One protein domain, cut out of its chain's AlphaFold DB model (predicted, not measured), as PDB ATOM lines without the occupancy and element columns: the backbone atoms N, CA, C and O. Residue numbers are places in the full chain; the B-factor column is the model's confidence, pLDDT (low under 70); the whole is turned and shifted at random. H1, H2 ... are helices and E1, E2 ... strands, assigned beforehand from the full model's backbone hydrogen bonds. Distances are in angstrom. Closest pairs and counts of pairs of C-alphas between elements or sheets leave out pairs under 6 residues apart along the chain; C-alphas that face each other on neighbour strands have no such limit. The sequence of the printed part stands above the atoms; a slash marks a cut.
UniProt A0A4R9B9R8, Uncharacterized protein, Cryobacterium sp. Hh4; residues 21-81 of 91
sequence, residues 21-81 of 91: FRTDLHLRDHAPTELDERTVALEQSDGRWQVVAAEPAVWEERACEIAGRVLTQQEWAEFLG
ATOM      1  N   PHE A  21     122.227  98.026 115.427       63.66
ATOM      2  CA  PHE A  21     121.388  99.040 116.081       63.66
ATOM      3  C   PHE A  21     121.899  99.408 117.484       63.66
ATOM      4  O   PHE A  21     121.125  99.644 118.409       63.66
ATOM      5  N   ARG A  22     123.226  99.439 117.669       60.34
ATOM      6  CA  ARG A  22     123.867  99.672 118.981       60.34
ATOM      7  C   ARG A  22     123.479 100.996 119.647       60.34
ATOM      8  O   ARG A  22     123.617 101.095 120.863       60.34
ATOM      9  N   THR A  23     123.048 101.992 118.877       56.12
ATOM     10  CA  THR A  23     122.743 103.342 119.370       56.12
ATOM     11  C   THR A  23     121.455 103.387 120.196       56.12
ATOM     12  O   THR A  23     121.429 104.069 121.216       56.12
ATOM     13  N   ASP A  24     120.450 102.581 119.837       61.94
ATOM     14  CA  ASP A  24     119.101 102.603 120.438       61.94
ATOM     15  C   ASP A  24     118.785 101.312 121.197       61.94
ATOM     16  O   ASP A  24     117.645 100.849 121.298       61.94
ATOM     17  N   LEU A  25     119.847 100.694 121.711       69.31
ATOM     18  CA  LEU A  25     119.789  99.395 122.343       69.31
ATOM     19  C   LEU A  25     119.518  99.543 123.835       69.31
ATOM     20  O   LEU A  25     120.370  99.973 124.614       69.31
ATOM     21  N   HIS A  26     118.333  99.118 124.251       72.94
ATOM     22  CA  HIS A  26     117.944  99.117 125.650       72.94
ATOM     23  C   HIS A  26     117.910  97.696 126.182       72.94
ATOM     24  O   HIS A  26     117.107  96.867 125.754       72.94
ATOM     25  N   LEU A  27     118.776  97.423 127.154       77.56
ATOM     26  CA  LEU A  27     118.737  96.172 127.887       77.56
ATOM     27  C   LEU A  27     117.722  96.272 129.031       77.56
ATOM     28  O   LEU A  27     117.742  97.241 129.791       77.56
ATOM     29  N   ARG A  28     116.837  95.285 129.153       78.12
ATOM     30  CA  ARG A  28     115.796  95.234 130.183       78.12
ATOM     31  C   ARG A  28     115.792  93.879 130.876       78.12
ATOM     32  O   ARG A  28     115.888  92.845 130.225       78.12
ATOM     33  N   ASP A  29     115.603  93.888 132.190       82.69
ATOM     34  CA  ASP A  29     115.483  92.661 132.993       82.69
ATOM     35  C   ASP A  29     114.094  92.008 132.877       82.69
ATOM     36  O   ASP A  29     113.861  90.904 133.368       82.69
ATOM     37  N   HIS A  30     113.146  92.698 132.243       77.00
ATOM     38  CA  HIS A  30     111.762  92.266 132.097       77.00
ATOM     39  C   HIS A  30     111.298  92.423 130.652       77.00
ATOM     40  O   HIS A  30     111.732  93.341 129.948       77.00
ATOM     41  N   ALA A  31     110.382  91.543 130.242       72.25
ATOM     42  CA  ALA A  31     109.752  91.615 128.934       72.25
ATOM     43  C   ALA A  31     109.078  92.988 128.736       72.25
ATOM     44  O   ALA A  31     108.459  93.506 129.675       72.25
ATOM     45  N   PRO A  32     109.189  93.601 127.544       71.62
ATOM     46  CA  PRO A  32     108.478  94.836 127.253       71.62
ATOM     47  C   PRO A  32     106.966  94.626 127.390       71.62
ATOM     48  O   PRO A  32     106.400  93.685 126.839       71.62
ATOM     49  N   THR A  33     106.315  95.511 128.145       65.94
ATOM     50  CA  THR A  33     104.863  95.483 128.392       65.94
ATOM     51  C   THR A  33     104.035  95.830 127.157       65.94
ATOM     52  O   THR A  33     102.871  95.453 127.097       65.94
ATOM     53  N   GLU A  34     104.627  96.519 126.180       65.31
ATOM     54  CA  GLU A  34     104.002  96.859 124.904       65.31
ATOM     55  C   GLU A  34     105.045  96.696 123.794       65.31
ATOM     56  O   GLU A  34     106.116  97.303 123.840       65.31
ATOM     57  N   LEU A  35     104.751  95.820 122.834       64.81
ATOM     58  CA  LEU A  35     105.464  95.750 121.565       64.81
ATOM     59  C   LEU A  35     104.635  96.567 120.584       64.81
ATOM     60  O   LEU A  35     103.599  96.095 120.114       64.81
ATOM     61  N   ASP A  36     105.040  97.806 120.337       66.44
ATOM     62  CA  ASP A  36     104.477  98.562 119.227       66.44
ATOM     63  C   ASP A  36     105.138  98.136 117.906       66.44
ATOM     64  O   ASP A  36     106.159  97.446 117.870       66.44
ATOM     65  N   GLU A  37     104.544  98.549 116.791       62.75
ATOM     66  CA  GLU A  37     105.067  98.293 115.441       62.75
ATOM     67  C   GLU A  37     106.468  98.885 115.193       62.75
ATOM     68  O   GLU A  37     107.089  98.592 114.174       62.75
ATOM     69  N   ARG A  38     106.969  99.705 116.125       68.81
ATOM     70  CA  ARG A  38     108.274 100.365 116.085       68.81
ATOM     71  C   ARG A  38     109.266  99.744 117.059       68.81
ATOM     72  O   ARG A  38     110.310 100.339 117.292       68.81
ATOM     73  N   THR A  39     108.989  98.579 117.636       73.19
ATOM     74  CA  THR A  39     109.869  97.975 118.636       73.19
ATOM     75  C   THR A  39     110.157  96.522 118.294       73.19
ATOM     76  O   THR A  39     109.250  95.697 118.204       73.19
ATOM     77  N   VAL A  40     111.441  96.178 118.164       75.62
ATOM     78  CA  VAL A  40     111.874  94.777 118.089       75.62
ATOM     79  C   VAL A  40     112.505  94.396 119.419       75.62
ATOM     80  O   VAL A  40     113.426  95.058 119.896       75.62
ATOM     81  N   ALA A  41     112.008  93.318 120.017       80.25
ATOM     82  CA  ALA A  41     112.542  92.769 121.252       80.25
ATOM     83  C   ALA A  41     113.110  91.368 121.012       80.25
ATOM     84  O   ALA A  41     112.468  90.519 120.393       80.25
ATOM     85  N   LEU A  42     114.312  91.132 121.525       78.19
ATOM     86  CA  LEU A  42     115.005  89.854 121.494       78.19
ATOM     87  C   LEU A  42     115.266  89.387 122.923       78.19
ATOM     88  O   LEU A  42     115.949  90.067 123.689       78.19
ATOM     89  N   GLU A  43     114.751  88.212 123.263       84.00
ATOM     90  CA  GLU A  43     115.104  87.527 124.502       84.00
ATOM     91  C   GLU A  43     116.492  86.892 124.366       84.00
ATOM     92  O   GLU A  43     116.785  86.184 123.401       84.00
ATOM     93  N   GLN A  44     117.357  87.164 125.335       81.88
ATOM     94  CA  GLN A  44     118.698  86.611 125.426       81.88
ATOM     95  C   GLN A  44     118.682  85.302 126.220       81.88
ATOM     96  O   GLN A  44     117.805  85.051 127.044       81.88
ATOM     97  N   SER A  45     119.714  84.479 126.030       81.94
ATOM     98  CA  SER A  45     119.856  83.201 126.753       81.94
ATOM     99  C   SER A  45     119.926  83.326 128.285       81.94
ATOM    100  O   SER A  45     119.690  82.347 128.986       81.94
ATOM    101  N   ASP A  46     120.235  84.517 128.805       84.00
ATOM    102  CA  ASP A  46     120.267  84.828 130.238       84.00
ATOM    103  C   ASP A  46     118.936  85.391 130.777       84.00
ATOM    104  O   ASP A  46     118.864  85.796 131.936       84.00
ATOM    105  N   GLY A  47     117.884  85.410 129.950       82.88
ATOM    106  CA  GLY A  47     116.552  85.909 130.293       82.88
ATOM    107  C   GLY A  47     116.404  87.432 130.218       82.88
ATOM    108  O   GLY A  47     115.311  87.948 130.458       82.88
ATOM    109  N   ARG A  48     117.469  88.171 129.876       84.75
ATOM    110  CA  ARG A  48     117.373  89.614 129.627       84.75
ATOM    111  C   ARG A  48     116.783  89.876 128.250       84.75
ATOM    112  O   ARG A  48     116.941  89.098 127.314       84.75
ATOM    113  N   TRP A  49     116.148  91.027 128.116       83.12
ATOM    114  CA  TRP A  49     115.562  91.488 126.870       83.12
ATOM    115  C   TRP A  49     116.408  92.597 126.273       83.12
ATOM    116  O   TRP A  49     116.744  93.577 126.933       83.12
ATOM    117  N   GLN A  50     116.734  92.441 125.000       81.50
ATOM    118  CA  GLN A  50     117.328  93.475 124.179       81.50
ATOM    119  C   GLN A  50     116.218  94.101 123.346       81.50
ATOM    120  O   GLN A  50     115.586  93.422 122.542       81.50
ATOM    121  N   VAL A  51     115.961  95.382 123.569       78.69
ATOM    122  CA  VAL A  51     114.915  96.131 122.878       78.69
ATOM    123  C   VAL A  51     115.573  97.170 121.989       78.69
ATOM    124  O   VAL A  51     116.446  97.904 122.449       78.69
ATOM    125  N   VAL A  52     115.156  97.212 120.728       75.12
ATOM    126  CA  VAL A  52     115.615  98.177 119.730       75.12
ATOM    127  C   VAL A  52     114.412  98.978 119.247       75.12
ATOM    128  O   VAL A  52     113.406  98.391 118.834       75.12
ATOM    129  N   ALA A  53     114.531 100.307 119.280       71.62
ATOM    130  CA  ALA A  53     113.604 101.189 118.585       71.62
ATOM    131  C   ALA A  53     113.811 101.027 117.068       71.62
ATOM    132  O   ALA A  53     114.839 101.394 116.507       71.62
ATOM    133  N   ALA A  54     112.841 100.413 116.401       69.00
ATOM    134  CA  ALA A  54     112.777 100.244 114.960       69.00
ATOM    135  C   ALA A  54     112.202 101.506 114.305       69.00
ATOM    136  O   ALA A  54     111.101 101.507 113.752       69.00
ATOM    137  N   GLU A  55     112.956 102.602 114.386       71.75
ATOM    138  CA  GLU A  55     112.634 103.836 113.676       71.75
ATOM    139  C   GLU A  55     112.665 103.589 112.157       71.75
ATOM    140  O   GLU A  55     113.706 103.181 111.634       71.75
ATOM    141  N   PRO A  56     111.559 103.831 111.420       71.31
ATOM    142  CA  PRO A  56     111.486 103.507 109.994       71.31
ATOM    143  C   PRO A  56     112.606 104.136 109.158       71.31
ATOM    144  O   PRO A  56     113.142 103.475 108.280       71.31
ATOM    145  N   ALA A  57     113.012 105.367 109.482       73.69
ATOM    146  CA  ALA A  57     114.081 106.068 108.774       73.69
ATOM    147  C   ALA A  57     115.449 105.372 108.916       73.69
ATOM    148  O   ALA A  57     116.185 105.262 107.939       73.69
ATOM    149  N   VAL A  58     115.769 104.839 110.101       69.75
ATOM    150  CA  VAL A  58     117.020 104.097 110.346       69.75
ATOM    151  C   VAL A  58     117.013 102.769 109.583       69.75
ATOM    152  O   VAL A  58     118.032 102.338 109.042       69.75
ATOM    153  N   TRP A  59     115.850 102.119 109.495       71.50
ATOM    154  CA  TRP A  59     115.685 100.906 108.695       71.50
ATOM    155  C   TRP A  59     115.769 101.169 107.193       71.50
ATOM    156  O   TRP A  59     116.351 100.351 106.483       71.50
ATOM    157  N   GLU A  60     115.228 102.288 106.710       74.31
ATOM    158  CA  GLU A  60     115.369 102.720 105.316       74.31
ATOM    159  C   GLU A  60     116.843 102.968 104.965       74.31
ATOM    160  O   GLU A  60     117.349 102.377 104.010       74.31
ATOM    161  N   GLU A  61     117.569 103.738 105.783       73.56
ATOM    162  CA  GLU A  61     119.004 103.995 105.597       73.56
ATOM    163  C   GLU A  61     119.816 102.689 105.584       73.56
ATOM    164  O   GLU A  61     120.607 102.433 104.673       73.56
ATOM    165  N   ARG A  62     119.567 101.791 106.541       70.31
ATOM    166  CA  ARG A  62     120.292 100.519 106.616       70.31
ATOM    167  C   ARG A  62     119.946  99.566 105.474       70.31
ATOM    168  O   ARG A  62     120.832  98.885 104.952       70.31
ATOM    169  N   ALA A  63     118.676  99.491 105.076       72.25
ATOM    170  CA  ALA A  63     118.262  98.704 103.917       72.25
ATOM    171  C   ALA A  63     118.988  99.182 102.653       72.25
ATOM    172  O   ALA A  63     119.393  98.359 101.829       72.25
ATOM    173  N   CYS A  64     119.231 100.487 102.549       74.81
ATOM    174  CA  CYS A  64     120.001 101.078 101.467       74.81
ATOM    175  C   CYS A  64     121.474 100.692 101.469       74.81
ATOM    176  O   CYS A  64     121.996 100.278 100.430       74.81
ATOM    177  N   GLU A  65     122.131 100.739 102.626       70.19
ATOM    178  CA  GLU A  65     123.510 100.263 102.759       70.19
ATOM    179  C   GLU A  65     123.654  98.785 102.364       70.19
ATOM    180  O   GLU A  65     124.614  98.413 101.691       70.19
ATOM    181  N   ILE A  66     122.695  97.939 102.759       67.75
ATOM    182  CA  ILE A  66     122.708  96.498 102.462       67.75
ATOM    183  C   ILE A  66     122.438  96.234 100.978       67.75
ATOM    184  O   ILE A  66     123.101  95.386 100.377       67.75
ATOM    185  N   ALA A  67     121.474  96.939 100.378       73.00
ATOM    186  CA  ALA A  67     121.149  96.783  98.964       73.00
ATOM    187  C   ALA A  67     122.330  97.181  98.064       73.00
ATOM    188  O   ALA A  67     122.486  96.626  96.974       73.00
ATOM    189  N   GLY A  68     123.159  98.141  98.505       73.75
ATOM    190  CA  GLY A  68     124.387  98.575  97.827       73.75
ATOM    191  C   GLY A  68     124.169  99.234  96.457       73.75
ATOM    192  O   GLY A  68     125.132  99.634  95.806       73.75
ATOM    193  N   ARG A  69     122.914  99.315  96.001       79.38
ATOM    194  CA  ARG A  69     122.442  99.965  94.776       79.38
ATOM    195  C   ARG A  69     120.915 100.029  94.774       79.38
ATOM    196  O   ARG A  69     120.242  99.241  95.436       79.38
ATOM    197  N   VAL A  70     120.367 100.903  93.938       82.69
ATOM    198  CA  VAL A  70     118.927 100.961  93.664       82.69
ATOM    199  C   VAL A  70     118.534  99.825  92.708       82.69
ATOM    200  O   VAL A  70     119.215  99.583  91.707       82.69
ATOM    201  N   LEU A  71     117.440  99.120  93.014       81.62
ATOM    202  CA  LEU A  71     116.856  98.128  92.108       81.62
ATOM    203  C   LEU A  71     116.232  98.825  90.898       81.62
ATOM    204  O   LEU A  71     115.515  99.814  91.038       81.62
ATOM    205  N   THR A  72     116.453  98.279  89.706       86.38
ATOM    206  CA  THR A  72     115.719  98.715  88.514       86.38
ATOM    207  C   THR A  72     114.239  98.346  88.630       86.38
ATOM    208  O   THR A  72     113.858  97.462  89.396       86.38
ATOM    209  N   GLN A  73     113.380  98.968  87.823       86.44
ATOM    210  CA  GLN A  73     111.951  98.637  87.805       86.44
ATOM    211  C   GLN A  73     111.685  97.154  87.482       86.44
ATOM    212  O   GLN A  73     110.744  96.567  88.014       86.44
ATOM    213  N   GLN A  74     112.518  96.546  86.633       87.94
ATOM    214  CA  GLN A  74     112.409  95.131  86.286       87.94
ATOM    215  C   GLN A  74     112.773  94.232  87.474       87.94
ATOM    216  O   GLN A  74     112.008  93.335  87.812       87.94
ATOM    217  N   GLU A  75     113.890  94.514  88.144       85.19
ATOM    218  CA  GLU A  75     114.315  93.782  89.347       85.19
ATOM    219  C   GLU A  75     113.328  93.972  90.505       85.19
ATOM    220  O   GLU A  75     113.042  93.039  91.247       85.19
ATOM    221  N   TRP A  76     112.751  95.166  90.642       86.69
ATOM    222  CA  TRP A  76     111.701  95.438  91.620       86.69
ATOM    223  C   TRP A  76     110.476  94.550  91.386       86.69
ATOM    224  O   TRP A  76     109.962  93.950  92.325       86.69
ATOM    225  N   ALA A  77     110.027  94.426  90.135       88.00
ATOM    226  CA  ALA A  77     108.917  93.540  89.793       88.00
ATOM    227  C   ALA A  77     109.261  92.060  90.037       88.00
ATOM    228  O   ALA A  77     108.403  91.300  90.481       88.00
ATOM    229  N   GLU A  78     110.509  91.653  89.787       88.31
ATOM    230  CA  GLU A  78     110.981  90.286  90.026       88.31
ATOM    231  C   GLU A  78     111.026  89.939  91.522       88.31
ATOM    232  O   GLU A  78     110.505  88.900  91.928       88.31
ATOM    233  N   PHE A  79     111.598  90.813  92.355       82.38
ATOM    234  CA  PHE A  79     111.809  90.532  93.778       82.38
ATOM    235  C   PHE A  79     110.617  90.900  94.670       82.38
ATOM    236  O   PHE A  79     110.419  90.276  95.712       82.38
ATOM    237  N   LEU A  80     109.823  91.908  94.294       82.56
ATOM    238  CA  LEU A  80     108.744  92.466  95.123       82.56
ATOM    239  C   LEU A  80     107.346  92.295  94.507       82.56
ATOM    240  O   LEU A  80     106.345  92.651  95.140       82.56
ATOM    241  N   GLY A  81     107.250  91.724  93.304       85.12
ATOM    242  CA  GLY A  81     105.991  91.361  92.661       85.12
ATOM    243  C   GLY A  81     105.125  92.572  92.310       85.12
ATOM    244  O   GLY A  81     105.520  93.442  91.539       85.12
TER     245      GLY A  81
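What this domain is: This is residues 21 to 81 of the 91 residues of an uncharacterized protein of Cryobacterium sp. Hh4 (UniProt A0A4R9B9R8). What is the shape? A small three-stranded sheet makes one end of a rod, H1 only grazing it, and H2 then H3 trail away as a tail. What makes it up? The 61 printed residues run H1 E1 E2 E3 H2 H3, mixed in class; the sheet, E1 - E3 - E2, is antiparallel. How compact? Only just extended, close to loose: radius of gyration of the C-alphas 15.8 A, spans 47 by 22 by 21 A.

How they stand to each other: What does H1 meet? H1, residues 21 to 24, only grazes the sheet. How do strands pair? E1, residues 25 to 28, is antiparallel to E3, residues 49 to 53, with N 26 and O 51 2.9 A apart. E2, residues 39 to 43, forms a hairpin with E3, N 42 and O 50 being 2.8 A apart. And the helices? H2, residues 56 to 67, and H3, residues 73 to 80, are apart and not on the sheet; in both every O i to N i+4 pair is within hydrogen-bond range.

Where its parts are: Where to look? C-alpha 21 is at (121.388, 99.040, 116.081), C-alpha 80 at (108.744, 92.466, 95.123). How long is H2? It spans 16.1 A.

The domain as a whole: Any cut? The printed part has no cut and no long link. Where is pLDDT under 70? Residues 21 to 25, 33 to 38, 54, 58 and 66.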